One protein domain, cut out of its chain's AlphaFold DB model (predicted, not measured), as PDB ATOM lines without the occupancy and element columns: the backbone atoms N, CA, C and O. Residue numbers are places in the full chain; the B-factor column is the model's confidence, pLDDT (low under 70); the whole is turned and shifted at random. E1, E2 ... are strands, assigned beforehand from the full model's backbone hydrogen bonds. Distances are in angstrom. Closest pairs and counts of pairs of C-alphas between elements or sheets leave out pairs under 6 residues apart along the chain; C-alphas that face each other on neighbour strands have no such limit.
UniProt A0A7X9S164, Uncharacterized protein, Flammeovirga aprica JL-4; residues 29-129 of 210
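Overview. This is residues 29 to 129 of the 210 residues of an uncharacterized protein of Flammeovirga aprica JL-4 (UniProt A0A7X9S164). A long, twisted strand hairpin, E4 and E5, makes the long axis of a rod; at one end its base faces a curled sheet, E3, E1, E7 and E6, and the two together are only loosely closed. E2 runs beside E4 partway along the hairpin, and the hairpin's turn makes the other end of the rod. The printed part has 101 residues with seven named strands, E1 to E7 along the chain, and no named helix; the class is all strand. The sheets, of order E3, E1, E7, E6 and E2, E4, E5, are both antiparallel and strongly twisted. The whole is loose, with a radius of gyration of the C-alphas of 17.4 A and spans of 62 by 19 by 17 A.

Arrangement. Begin with E1, residues 29 to 36, an inner strand of its sheet. Its neighbour E3, residues 60 to 64, is antiparallel to it at 138 degrees; look for N 31 and O 61, 2.7 A apart. On the other side of E1 is E7, residues 120 to 127, antiparallel at 160 degrees, with N 32 and O 124 at 2.8 A. E6, residues 109 to 114, forms a hairpin with E7, with N 111 and O 123 at 2.8 A. In the second sheet, E2, residues 51 to 55, is antiparallel to E4, residues 66 to 81; find N 53 and O 75 at 2.9 A. E4 forms a hairpin with E5, residues 87 to 103, and N 74 and O 95 are 2.8 A apart. Between the sheets, the closest C-alphas of E5 and E6 are those of Tyr 101 and Lys 111, 7.0 A apart. E3 and E4 meet only through their link, while E1 and E5 are only just apart, at 8.1 A.

Along the chain. Find C-alpha 29 at (160.075, 149.802, 75.973), where E1 begins its 22.3 A. From C-alpha 66 at (158.911, 160.002, 78.161), E4 runs 48.2 A to C-alpha 81 at (171.337, 145.533, 122.374). E5 spans 44.6 A on the return and bends by 70 degrees at residue 90. E2 spans 13.6 A, E3 14.0 A, E6 17.2 A and E7 23.3 A; E7 ends at C-alpha 127.

Size, cuts and confidence. Look to the C-alphas of Phe 84 and Asp 129 for the two farthest apart, at 62.1 A. The printed part has no cut. Residues 37 to 50 make the long link from E1 to E2; the other links are tight. The mean pLDDT of the printed part is 75.6, and it is under 70 at residues 37 to 50, 103 to 108, 117 to 118 and 126 to 129.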
ATOM      1  N   HIS A  29     158.801 150.310  75.507       70.25
ATOM      2  CA  HIS A  29     160.075 149.802  75.973       70.25
ATOM      3  C   HIS A  29     159.821 148.862  77.144       70.25
ATOM      4  O   HIS A  29     159.094 149.215  78.079       70.25
ATOM      5  N   TYR A  30     160.430 147.685  77.088       78.94
ATOM      6  CA  TYR A  30     160.545 146.770  78.209       78.94
ATOM      7  C   TYR A  30     161.645 147.269  79.136       78.94
ATOM      8  O   TYR A  30     162.768 147.466  78.688       78.94
ATOM      9  N   ILE A  31     161.338 147.474  80.406       78.50
ATOM     10  CA  ILE A  31     162.271 147.950  81.421       78.50
ATOM     11  C   ILE A  31     162.575 146.796  82.366       78.50
ATOM     12  O   ILE A  31     161.655 146.139  82.850       78.50
ATOM     13  N   LYS A  32     163.857 146.575  82.641       79.94
ATOM     14  CA  LYS A  32     164.382 145.623  83.612       79.94
ATOM     15  C   LYS A  32     165.137 146.387  84.693       79.94
ATOM     16  O   LYS A  32     165.993 147.210  84.387       79.94
ATOM     17  N   VAL A  33     164.836 146.087  85.948       82.56
ATOM     18  CA  VAL A  33     165.548 146.617  87.111       82.56
ATOM     19  C   VAL A  33     166.583 145.592  87.558       82.56
ATOM     20  O   VAL A  33     166.275 144.408  87.706       82.56
ATOM     21  N   LYS A  34     167.815 146.045  87.763       82.62
ATOM     22  CA  LYS A  34     168.910 145.293  88.372       82.62
ATOM     23  C   LYS A  34     169.326 145.995  89.656       82.62
ATOM     24  O   LYS A  34     169.323 147.221  89.715       82.62
ATOM     25  N   THR A  35     169.695 145.210  90.654       78.69
ATOM     26  CA  THR A  35     170.266 145.703  91.904       78.69
ATOM     27  C   THR A  35     171.592 145.014  92.137       78.69
ATOM     28  O   THR A  35     171.652 143.784  92.075       78.69
ATOM     29  N   GLU A  36     172.628 145.789  92.419       70.75
ATOM     30  CA  GLU A  36     173.941 145.287  92.816       70.75
ATOM     31  C   GLU A  36     174.327 145.887  94.175       70.75
ATOM     32  O   GLU A  36     173.838 146.948  94.566       70.75
ATOM     33  N   ASN A  37     175.177 145.170  94.916       62.75
ATOM     34  CA  ASN A  37     175.775 145.609  96.181       62.75
ATOM     35  C   ASN A  37     174.781 146.170  97.208       62.75
ATOM     36  O   ASN A  37     174.896 147.307  97.648       62.75
ATOM     37  N   CYS A  38     173.803 145.365  97.636       64.38
ATOM     38  CA  CYS A  38     172.817 145.830  98.619       64.38
ATOM     39  C   CYS A  38     173.290 145.823 100.081       64.38
ATOM     40  O   CYS A  38     172.520 146.124 100.989       64.38
ATOM     41  N   SER A  39     174.550 145.475 100.311       53.72
ATOM     42  CA  SER A  39     175.146 145.335 101.630       53.72
ATOM     43  C   SER A  39     176.296 146.319 101.759       53.72
ATOM     44  O   SER A  39     177.365 146.142 101.175       53.72
ATOM     45  N   LYS A  40     176.099 147.363 102.563       56.72
ATOM     46  CA  LYS A  40     177.240 148.016 103.190       56.72
ATOM     47  C   LYS A  40     177.549 147.206 104.434       56.72
ATOM     48  O   LYS A  40     176.909 147.414 105.459       56.72
ATOM     49  N   ASP A  41     178.463 146.247 104.291       49.25
ATOM     50  CA  ASP A  41     178.987 145.470 105.410       49.25
ATOM     51  C   ASP A  41     179.514 146.444 106.464       49.25
ATOM     52  O   ASP A  41     180.581 147.050 106.332       49.25
ATOM     53  N   PHE A  42     178.731 146.616 107.515       52.22
ATOM     54  CA  PHE A  42     179.212 147.098 108.785       52.22
ATOM     55  C   PHE A  42     179.080 145.920 109.726       52.22
ATOM     56  O   PHE A  42     178.004 145.343 109.809       52.22
ATOM     57  N   ASN A  43     180.205 145.544 110.338       50.50
ATOM     58  CA  ASN A  43     180.342 144.422 111.261       50.50
ATOM     59  C   ASN A  43     179.021 144.072 111.957       50.50
ATOM     60  O   ASN A  43     178.517 144.889 112.728       50.50
ATOM     61  N   ASP A  44     178.557 142.833 111.778       48.16
ATOM     62  CA  ASP A  44     177.376 142.248 112.442       48.16
ATOM     63  C   ASP A  44     177.399 142.362 113.987       48.16
ATOM     64  O   ASP A  44     176.428 142.025 114.660       48.16
ATOM     65  N   ASN A  45     178.510 142.841 114.555       50.06
ATOM     66  CA  ASN A  45     178.768 142.989 115.982       50.06
ATOM     67  C   ASN A  45     178.476 144.389 116.548       50.06
ATOM     68  O   ASN A  45     178.670 144.582 117.745       50.06
ATOM     69  N   ASP A  46     178.070 145.371 115.738       57.34
ATOM     70  CA  ASP A  46     177.738 146.708 116.242       57.34
ATOM     71  C   ASP A  46     176.226 146.944 116.130       57.34
ATOM     72  O   ASP A  46     175.709 147.246 115.053       57.34
ATOM     73  N   CYS A  47     175.494 146.812 117.246       57.41
ATOM     74  CA  CYS A  47     174.028 146.954 117.273       57.41
ATOM     75  C   CYS A  47     173.537 148.331 116.774       57.41
ATOM     76  O   CYS A  47     172.345 148.533 116.549       57.41
ATOM     77  N   TYR A  48     174.456 149.280 116.591       55.34
ATOM     78  CA  TYR A  48     174.210 150.646 116.150       55.34
ATOM     79  C   TYR A  48     174.414 150.862 114.638       55.34
ATOM     80  O   TYR A  48     174.201 151.979 114.160       55.34
ATOM     81  N   ALA A  49     174.787 149.829 113.866       54.12
ATOM     82  CA  ALA A  49     175.093 149.956 112.440       54.12
ATOM     83  C   ALA A  49     174.154 149.148 111.511       54.12
ATOM     84  O   ALA A  49     174.329 147.963 111.271       54.12
ATOM     85  N   GLY A  50     173.207 149.853 110.883       57.66
ATOM     86  CA  GLY A  50     173.148 149.939 109.416       57.66
ATOM     87  C   GLY A  50     172.834 148.693 108.577       57.66
ATOM     88  O   GLY A  50     173.355 148.604 107.467       57.66
ATOM     89  N   SER A  51     171.964 147.784 109.020       70.88
ATOM     90  CA  SER A  51     171.399 146.767 108.118       70.88
ATOM     91  C   SER A  51     170.318 147.390 107.231       70.88
ATOM     92  O   SER A  51     169.304 147.896 107.722       70.88
ATOM     93  N   TYR A  52     170.528 147.359 105.916       75.19
ATOM     94  CA  TYR A  52     169.580 147.859 104.923       75.19
ATOM     95  C   TYR A  52     169.190 146.742 103.958       75.19
ATOM     96  O   TYR A  52     170.015 145.911 103.586       75.19
ATOM     97  N   SER A  53     167.936 146.741 103.522       78.06
ATOM     98  CA  SER A  53     167.484 145.948 102.381       78.06
ATOM     99  C   SER A  53     166.661 146.801 101.418       78.06
ATOM    100  O   SER A  53     166.176 147.879 101.765       78.06
ATOM    101  N   LEU A  54     166.541 146.330 100.181       81.06
ATOM    102  CA  LEU A  54     165.819 147.006  99.113       81.06
ATOM    103  C   LEU A  54     164.553 146.236  98.748       81.06
ATOM    104  O   LEU A  54     164.625 145.056  98.409       81.06
ATOM    105  N   ASP A  55     163.423 146.941  98.715       84.50
ATOM    106  CA  ASP A  55     162.154 146.425  98.211       84.50
ATOM    107  C   ASP A  55     161.823 147.059  96.853       84.50
ATOM    108  O   ASP A  55     161.542 148.259  96.738       84.50
ATOM    109  N   ILE A  56     161.817 146.225  95.806       81.81
ATOM    110  CA  ILE A  56     161.429 146.595  94.439       81.81
ATOM    111  C   ILE A  56     160.190 145.799  94.038       81.81
ATOM    112  O   ILE A  56     160.259 144.625  93.681       81.81
ATOM    113  N   ASN A  57     159.043 146.475  94.040       72.81
ATOM    114  CA  ASN A  57     157.746 145.854  93.755       72.81
ATOM    115  C   ASN A  57     157.564 145.452  92.281       72.81
ATOM    116  O   ASN A  57     156.698 144.638  91.965       72.81
ATOM    117  N   GLN A  58     158.338 146.044  91.365       76.12
ATOM    118  CA  GLN A  58     158.274 145.772  89.928       76.12
ATOM    119  C   GLN A  58     159.684 145.737  89.342       76.12
ATOM    120  O   GLN A  58     160.234 146.759  88.937       76.12
ATOM    121  N   ASN A  59     160.271 144.543  89.292       75.75
ATOM    122  CA  ASN A  59     161.594 144.331  88.702       75.75
ATOM    123  C   ASN A  59     161.577 144.356  87.165       75.75
ATOM    124  O   ASN A  59     162.633 144.445  86.542       75.75
ATOM    125  N   THR A  60     160.394 144.285  86.547       76.44
ATOM    126  CA  THR A  60     160.206 144.443  85.104       76.44
ATOM    127  C   THR A  60     158.867 145.122  84.799       76.44
ATOM    128  O   THR A  60     157.871 144.861  85.477       76.44
ATOM    129  N   PHE A  61     158.826 146.029  83.819       84.56
ATOM    130  CA  PHE A  61     157.606 146.758  83.434       84.56
ATOM    131  C   PHE A  61     157.736 147.416  82.049       84.56
ATOM    132  O   PHE A  61     158.807 147.414  81.457       84.56
ATOM    133  N   TRP A  62     156.648 147.987  81.516       80.69
ATOM    134  CA  TRP A  62     156.619 148.605  80.181       80.69
ATOM    135  C   TRP A  62     156.337 150.110  80.241       80.69
ATOM    136  O   TRP A  62     155.453 150.547  80.983       80.69
ATOM    137  N   LYS A  63     157.028 150.912  79.423       82.12
ATOM    138  CA  LYS A  63     156.768 152.359  79.271       82.12
ATOM    139  C   LYS A  63     156.905 152.818  77.824       82.12
ATOM    140  O   LYS A  63     157.655 152.237  77.052       82.12
ATOM    141  N   LYS A  64     156.215 153.897  77.464       80.69
ATOM    142  CA  LYS A  64     156.498 154.623  76.218       80.69
ATOM    143  C   LYS A  64     157.747 155.493  76.386       80.69
ATOM    144  O   LYS A  64     158.329 155.548  77.463       80.69
ATOM    145  N   ALA A  65     158.147 156.174  75.322       74.69
ATOM    146  CA  ALA A  65     159.066 157.297  75.447       74.69
ATOM    147  C   ALA A  65     158.481 158.373  76.378       74.69
ATOM    148  O   ALA A  65     157.277 158.648  76.334       74.69
ATOM    149  N   GLY A  66     159.325 158.982  77.205       73.56
ATOM    150  CA  GLY A  66     158.911 160.002  78.161       73.56
ATOM    151  C   GLY A  66     159.858 160.144  79.346       73.56
ATOM    152  O   GLY A  66     160.853 159.432  79.468       73.56
ATOM    153  N   ASN A  67     159.514 161.079  80.230       80.50
ATOM    154  CA  ASN A  67     160.202 161.306  81.495       80.50
ATOM    155  C   ASN A  67     159.420 160.634  82.621       80.50
ATOM    156  O   ASN A  67     158.199 160.780  82.709       80.50
ATOM    157  N   TYR A  68     160.127 159.907  83.473       84.25
ATOM    158  CA  TYR A  68     159.550 159.086  84.522       84.25
ATOM    159  C   TYR A  68     160.358 159.202  85.810       84.25
ATOM    160  O   TYR A  68     161.505 159.646  85.819       84.25
ATOM    161  N   THR A  69     159.752 158.733  86.892       88.25
ATOM    162  CA  THR A  69     160.403 158.567  88.186       88.25
ATOM    163  C   THR A  69     160.218 157.122  88.613       88.25
ATOM    164  O   THR A  69     159.091 156.616  88.601       88.25
ATOM    165  N   PHE A  70     161.317 156.445  88.931       89.75
ATOM    166  CA  PHE A  70     161.276 155.108  89.505       89.75
ATOM    167  C   PHE A  70     161.216 155.229  91.024       89.75
ATOM    168  O   PHE A  70     162.036 155.930  91.607       89.75
ATOM    169  N   ASN A  71     160.230 154.572  91.636       91.69
ATOM    170  CA  ASN A  71     160.006 154.592  93.078       91.69
ATOM    171  C   ASN A  71     160.303 153.211  93.652       91.69
ATOM    172  O   ASN A  71     159.878 152.201  93.086       91.69
ATOM    173  N   TYR A  72     160.973 153.180  94.793       88.88
ATOM    174  CA  TYR A  72     161.331 151.957  95.501       88.88
ATOM    175  C   TYR A  72     161.428 152.248  97.003       88.88
ATOM    176  O   TYR A  72     161.283 153.396  97.425       88.88
ATOM    177  N   THR A  73     161.570 151.215  97.833       88.25
ATOM    178  CA  THR A  73     161.655 151.388  99.291       88.25
ATOM    179  C   THR A  73     162.955 150.819  99.825       88.25
ATOM    180  O   THR A  73     163.360 149.715  99.470       88.25
ATOM    181  N   VAL A  74     163.583 151.589 100.700       85.12
ATOM    182  CA  VAL A  74     164.765 151.210 101.460       85.12
ATOM    183  C   VAL A  74     164.322 150.841 102.860       85.12
ATOM    184  O   VAL A  74     163.780 151.664 103.596       85.12
ATOM    185  N   ASN A  75     164.556 149.603 103.248       83.94
ATOM    186  CA  ASN A  75     164.193 149.082 104.549       83.94
ATOM    187  C   ASN A  75     165.397 149.149 105.477       83.94
ATOM    188  O   ASN A  75     166.326 148.357 105.355       83.94
ATOM    189  N   HIS A  76     165.377 150.097 106.412       81.75
ATOM    190  CA  HIS A  76     166.382 150.168 107.465       81.75
ATOM    191  C   HIS A  76     165.978 149.249 108.622       81.75
ATOM    192  O   HIS A  76     164.967 149.501 109.283       81.75
ATOM    193  N   ASN A  77     166.744 148.188 108.862       80.69
ATOM    194  CA  ASN A  77     166.504 147.238 109.942       80.69
ATOM    195  C   ASN A  77     167.189 147.726 111.219       80.69
ATOM    196  O   ASN A  77     168.392 147.976 111.246       80.69
ATOM    197  N   ILE A  78     166.393 147.882 112.271       78.56
ATOM    198  CA  ILE A  78     166.814 148.400 113.568       78.56
ATOM    199  C   ILE A  78     166.949 147.220 114.531       78.56
ATOM    200  O   ILE A  78     166.045 146.386 114.631       78.56
ATOM    201  N   TYR A  79     168.073 147.180 115.243       81.38
ATOM    202  CA  TYR A  79     168.402 146.168 116.240       81.38
ATOM    203  C   TYR A  79     168.542 146.825 117.617       81.38
ATOM    204  O   TYR A  79     168.857 148.011 117.721       81.38
ATOM    205  N   ILE A  80     168.281 146.058 118.672       80.56
ATOM    206  CA  ILE A  80     168.416 146.475 120.070       80.56
ATOM    207  C   ILE A  80     169.464 145.584 120.744       80.56
ATOM    208  O   ILE A  80     169.438 144.364 120.577       80.56
ATOM    209  N   ASP A  81     170.367 146.205 121.501       81.38
ATOM    210  CA  ASP A  81     171.337 145.533 122.374       81.38
ATOM    211  C   ASP A  81     170.637 145.038 123.651       81.38
ATOM    212  O   ASP A  81     169.917 145.798 124.308       81.38
ATOM    213  N   ASP A  82     170.837 143.768 124.003       80.12
ATOM    214  CA  ASP A  82     170.291 143.155 125.220       80.12
ATOM    215  C   ASP A  82     171.053 143.525 126.511       80.12
ATOM    216  O   ASP A  82     170.688 143.078 127.601       80.12
ATOM    217  N   GLY A  83     172.095 144.355 126.408       73.62
ATOM    218  CA  GLY A  83     172.955 144.775 127.514       73.62
ATOM    219  C   GLY A  83     174.091 143.796 127.822       73.62
ATOM    220  O   GLY A  83     174.940 144.101 128.662       73.62
ATOM    221  N   PHE A  84     174.141 142.649 127.138       80.31
ATOM    222  CA  PHE A  84     175.258 141.703 127.144       80.31
ATOM    223  C   PHE A  84     176.064 141.757 125.837       80.31
ATOM    224  O   PHE A  84     176.989 140.961 125.660       80.31
ATOM    225  N   GLY A  85     175.743 142.701 124.945       70.88
ATOM    226  CA  GLY A  85     176.377 142.857 123.642       70.88
ATOM    227  C   GLY A  85     175.795 141.943 122.563       70.88
ATOM    228  O   GLY A  85     176.408 141.825 121.502       70.88
ATOM    229  N   ASN A  86     174.646 141.291 122.797       76.62
ATOM    230  CA  ASN A  86     173.943 140.571 121.737       76.62
ATOM    231  C   ASN A  86     172.918 141.494 121.072       76.62
ATOM    232  O   ASN A  86     172.125 142.157 121.744       76.62
ATOM    233  N   CYS A  87     172.874 141.475 119.740       76.00
ATOM    234  CA  CYS A  87     171.905 142.257 118.981       76.00
ATOM    235  C   CYS A  87     170.650 141.430 118.668       76.00
ATOM    236  O   CYS A  87     170.715 140.350 118.081       76.00
ATOM    237  N   SER A  88     169.486 141.975 119.023       81.31
ATOM    238  CA  SER A  88     168.162 141.423 118.714       81.31
ATOM    239  C   SER A  88     167.480 142.280 117.651       81.31
ATOM    240  O   SER A  88     167.504 143.502 117.753       81.31
ATOM    241  N   PHE A  89     166.839 141.681 116.646       83.31
ATOM    242  CA  PHE A  89     166.010 142.446 115.704       83.31
ATOM    243  C   PHE A  89     164.811 143.086 116.429       83.31
ATOM    244  O   PHE A  89     164.104 142.390 117.158       83.31
ATOM    245  N   ASP A  90     164.566 144.381 116.202       85.44
ATOM    246  CA  ASP A  90     163.393 145.109 116.715       85.44
ATOM    247  C   ASP A  90     162.346 145.300 115.618       85.44
ATOM    248  O   ASP A  90     161.242 144.756 115.673       85.44
ATOM    249  N   LYS A  91     162.698 146.087 114.595       85.88
ATOM    250  CA  LYS A  91     161.758 146.493 113.548       85.88
ATOM    251  C   LYS A  91     162.449 146.951 112.276       85.88
ATOM    252  O   LYS A  91     163.614 147.340 112.272       85.88
ATOM    253  N   THR A  92     161.660 147.035 111.216       86.81
ATOM    254  CA  THR A  92     162.045 147.667 109.953       86.81
ATOM    255  C   THR A  92     161.428 149.062 109.851       86.81
ATOM    256  O   THR A  92     160.237 149.252 110.097       86.81
ATOM    257  N   SER A  93     162.240 150.050 109.476       84.50
ATOM    258  CA  SER A  93     161.833 151.424 109.179       84.50
ATOM    259  C   SER A  93     161.906 151.663 107.662       84.50
ATOM    260  O   SER A  93     162.992 151.978 107.165       84.50
ATOM    261  N   PRO A  94     160.787 151.552 106.922       87.75
ATOM    262  CA  PRO A  94     160.766 151.770 105.479       87.75
ATOM    263  C   PRO A  94     160.973 153.248 105.131       87.75
ATOM    264  O   PRO A  94     160.390 154.140 105.753       87.75
ATOM    265  N   ARG A  95     161.793 153.508 104.116       86.06
ATOM    266  CA  ARG A  95     162.100 154.837 103.579       86.06
ATOM    267  C   ARG A  95     161.843 154.832 102.072       86.06
ATOM    268  O   ARG A  95     162.569 154.158 101.343       86.06
ATOM    269  N   PRO A  96     160.785 155.508 101.597       89.12
ATOM    270  CA  PRO A  96     160.522 155.620 100.171       89.12
ATOM    271  C   PRO A  96     161.598 156.469  99.501       89.12
ATOM    272  O   PRO A  96     161.848 157.591  99.935       89.12
ATOM    273  N   GLU A  97     162.158 155.959  98.416       88.06
ATOM    274  CA  GLU A  97     163.143 156.658  97.603       88.06
ATOM    275  C   GLU A  97     162.688 156.716  96.150       88.06
ATOM    276  O   GLU A  97     161.833 155.946  95.686       88.06
ATOM    277  N   ASN A  98     163.240 157.683  95.426       88.62
ATOM    278  CA  ASN A  98     162.919 157.868  94.028       88.62
ATOM    279  C   ASN A  98     164.097 158.427  93.236       88.62
ATOM    280  O   ASN A  98     164.844 159.265  93.728       88.62
ATOM    281  N   PHE A  99     164.223 158.002  91.978       85.75
ATOM    282  CA  PHE A  99     165.139 158.659  91.050       85.75
ATOM    283  C   PHE A  99     164.526 158.848  89.656       85.75
ATOM    284  O   PHE A  99     163.832 157.963  89.135       85.75
ATOM    285  N   PRO A 100     164.753 160.016  89.027       85.75
ATOM    286  CA  PRO A 100     164.210 160.326  87.711       85.75
ATOM    287  C   PRO A 100     164.971 159.591  86.604       85.75
ATOM    288  O   PRO A 100     166.191 159.440  86.676       85.75
ATOM    289  N   TYR A 101     164.290 159.203  85.528       80.88
ATOM    290  CA  TYR A 101     164.891 158.640  84.316       80.88
ATOM    291  C   TYR A 101     164.081 159.020  83.066       80.88
ATOM    292  O   TYR A 101     162.887 159.313  83.146       80.88
ATOM    293  N   SER A 102     164.728 159.021  81.902       79.25
ATOM    294  CA  SER A 102     164.119 159.445  80.637       79.25
ATOM    295  C   SER A 102     164.334 158.386  79.570       79.25
ATOM    296  O   SER A 102     165.464 157.975  79.320       79.25
ATOM    297  N   ILE A 103     163.246 157.970  78.927       69.31
ATOM    298  CA  ILE A 103     163.262 157.050  77.792       69.31
ATOM    299  C   ILE A 103     163.051 157.864  76.523       69.31
ATOM    300  O   ILE A 103     162.030 158.536  76.361       69.31
ATOM    301  N   LEU A 104     164.009 157.781  75.610       65.69
ATOM    302  CA  LEU A 104     163.890 158.366  74.280       65.69
ATOM    303  C   LEU A 104     163.142 157.402  73.354       65.69
ATOM    304  O   LEU A 104     163.222 156.190  73.521       65.69
ATOM    305  N   ALA A 105     162.396 157.941  72.391       65.62
ATOM    306  CA  ALA A 105     161.628 157.124  71.456       65.62
ATOM    307  C   ALA A 105     162.532 156.195  70.643       65.62
ATOM    308  O   ALA A 105     163.590 156.617  70.183       65.62
ATOM    309  N   GLU A 106     162.072 154.953  70.474       61.44
ATOM    310  CA  GLU A 106     162.697 153.938  69.620       61.44
ATOM    311  C   GLU A 106     164.147 153.602  70.010       61.44
ATOM    312  O   GLU A 106     164.952 153.193  69.175       61.44
ATOM    313  N   LYS A 107     164.501 153.799  71.290       59.97
ATOM    314  CA  LYS A 107     165.876 153.670  71.782       59.97
ATOM    315  C   LYS A 107     165.959 152.848  73.058       59.97
ATOM    316  O   LYS A 107     165.266 153.090  74.042       59.97
ATOM    317  N   ASN A 108     166.907 151.924  73.060       64.31
ATOM    318  CA  ASN A 108     167.319 151.184  74.248       64.31
ATOM    319  C   ASN A 108     168.229 152.071  75.108       64.31
ATOM    320  O   ASN A 108     168.746 153.081  74.631       64.31
ATOM    321  N   GLY A 109     168.447 151.700  76.364       70.44
ATOM    322  CA  GLY A 109     169.357 152.440  77.232       70.44
ATOM    323  C   GLY A 109     169.409 151.889  78.644       70.44
ATOM    324  O   GLY A 109     168.753 150.895  78.960       70.44
ATOM    325  N   SER A 110     170.201 152.538  79.489       81.25
ATOM    326  CA  SER A 110     170.259 152.244  80.912       81.25
ATOM    327  C   SER A 110     170.495 153.504  81.741       81.25
ATOM    328  O   SER A 110     170.955 154.529  81.236       81.25
ATOM    329  N   LYS A 111     170.138 153.442  83.024       83.81
ATOM    330  CA  LYS A 111     170.451 154.463  84.020       83.81
ATOM    331  C   LYS A 111     170.720 153.812  85.366       83.81
ATOM    332  O   LYS A 111     169.880 153.058  85.854       83.81
ATOM    333  N   THR A 112     171.842 154.179  85.964       86.31
ATOM    334  CA  THR A 112     172.282 153.683  87.266       86.31
ATOM    335  C   THR A 112     172.189 154.780  88.315       86.31
ATOM    336  O   THR A 112     172.407 155.960  88.026       86.31
ATOM    337  N   HIS A 113     171.824 154.388  89.528       84.56
ATOM    338  CA  HIS A 113     171.765 155.239  90.698       84.56
ATOM    339  C   HIS A 113     172.446 154.534  91.867       84.56
ATOM    340  O   HIS A 113     172.052 153.426  92.233       84.56
ATOM    341  N   THR A 114     173.472 155.176  92.424       84.56
ATOM    342  CA  THR A 114     174.192 154.688  93.600       84.56
ATOM    343  C   THR A 114     173.729 155.454  94.825       84.56
ATOM    344  O   THR A 114     173.824 156.681  94.895       84.56
ATOM    345  N   GLU A 115     173.251 154.705  95.800       77.00
ATOM    346  CA  GLU A 115     172.735 155.205  97.054       77.00
ATOM    347  C   GLU A 115     173.848 155.535  98.043       77.00
ATOM    348  O   GLU A 115     174.908 154.906  98.079       77.00
ATOM    349  N   THR A 116     173.579 156.493  98.930       74.19
ATOM    350  CA  THR A 116     174.548 156.928  99.957       74.19
ATOM    351  C   THR A 116     174.941 155.809 100.936       74.19
ATOM    352  O   THR A 116     176.000 155.854 101.568       74.19
ATOM    353  N   TRP A 117     174.106 154.779 101.043       69.75
ATOM    354  CA  TRP A 117     174.257 153.598 101.893       69.75
ATOM    355  C   TRP A 117     174.721 152.357 101.105       69.75
ATOM    356  O   TRP A 117     174.723 151.263 101.653       69.75
ATOM    357  N   GLY A 118     175.202 152.536  99.868       69.44
ATOM    358  CA  GLY A 118     176.002 151.547  99.133       69.44
ATOM    359  C   GLY A 118     175.253 150.723  98.086       69.44
ATOM    360  O   GLY A 118     175.906 150.064  97.285       69.44
ATOM    361  N   CYS A 119     173.921 150.795  98.051       77.81
ATOM    362  CA  CYS A 119     173.133 150.087  97.047       77.81
ATOM    363  C   CYS A 119     173.257 150.714  95.666       77.81
ATOM    364  O   CYS A 119     173.165 151.930  95.522       77.81
ATOM    365  N   GLU A 120     173.367 149.880  94.642       84.69
ATOM    366  CA  GLU A 120     173.281 150.323  93.259       84.69
ATOM    367  C   GLU A 120     172.016 149.778  92.598       84.69
ATOM    368  O   GLU A 120     171.735 148.579  92.630       84.69
ATOM    369  N   ILE A 121     171.246 150.672  91.980       87.50
ATOM    370  CA  ILE A 121     170.033 150.338  91.235       87.50
ATOM    371  C   ILE A 121     170.229 150.757  89.786       87.50
ATOM    372  O   ILE A 121     170.439 151.932  89.488       87.50
ATOM    373  N   THR A 122     170.091 149.804  88.871       84.25
ATOM    374  CA  THR A 122     170.218 150.028  87.431       84.25
ATOM    375  C   THR A 122     168.899 149.718  86.729       84.25
ATOM    376  O   THR A 122     168.379 148.607  86.806       84.25
ATOM    377  N   LEU A 123     168.351 150.701  86.013       83.19
ATOM    378  CA  LEU A 123     167.247 150.521  85.069       83.19
ATOM    379  C   LEU A 123     167.823 150.309  83.679       83.19
ATOM    380  O   LEU A 123     168.565 151.152  83.200       83.19
ATOM    381  N   GLU A 124     167.433 149.239  83.006       79.88
ATOM    382  CA  GLU A 124     167.743 148.984  81.600       79.88
ATOM    383  C   GLU A 124     166.440 148.957  80.815       79.88
ATOM    384  O   GLU A 124     165.476 148.346  81.266       79.88
ATOM    385  N   TRP A 125     166.385 149.586  79.647       80.12
ATOM    386  CA  TRP A 125     165.204 149.559  78.795       80.12
ATOM    387  C   TRP A 125     165.515 149.144  77.363       80.12
ATOM    388  O   TRP A 125     166.550 149.485  76.791       80.12
ATOM    389  N   PHE A 126     164.573 148.406  76.785       69.88
ATOM    390  CA  PHE A 126     164.679 147.756  75.489       69.88
ATOM    391  C   PHE A 126     163.429 148.078  74.670       69.88
ATOM    392  O   PHE A 126     162.324 147.657  75.004       69.88
ATOM    393  N   TYR A 127     163.604 148.864  73.621       67.00
ATOM    394  CA  TYR A 127     162.627 149.145  72.588       67.00
ATOM    395  C   TYR A 127     162.233 147.866  71.856       67.00
ATOM    396  O   TYR A 127     163.084 147.101  71.396       67.00
ATOM    397  N   CYS A 128     160.928 147.656  71.730       57.31
ATOM    398  CA  CYS A 128     160.380 146.588  70.915       57.31
ATOM    399  C   CYS A 128     159.905 147.167  69.583       57.31
ATOM    400  O   CYS A 128     158.860 147.819  69.521       57.31
ATOM    401  N   ASP A 129     160.682 146.914  68.531       51.62
ATOM    402  CA  ASP A 129     160.289 147.229  67.162       51.62
ATOM    403  C   ASP A 129     159.237 146.219  66.669       51.62
ATOM    404  O   ASP A 129     159.390 145.004  66.823       51.62
TER     405      ASP A 129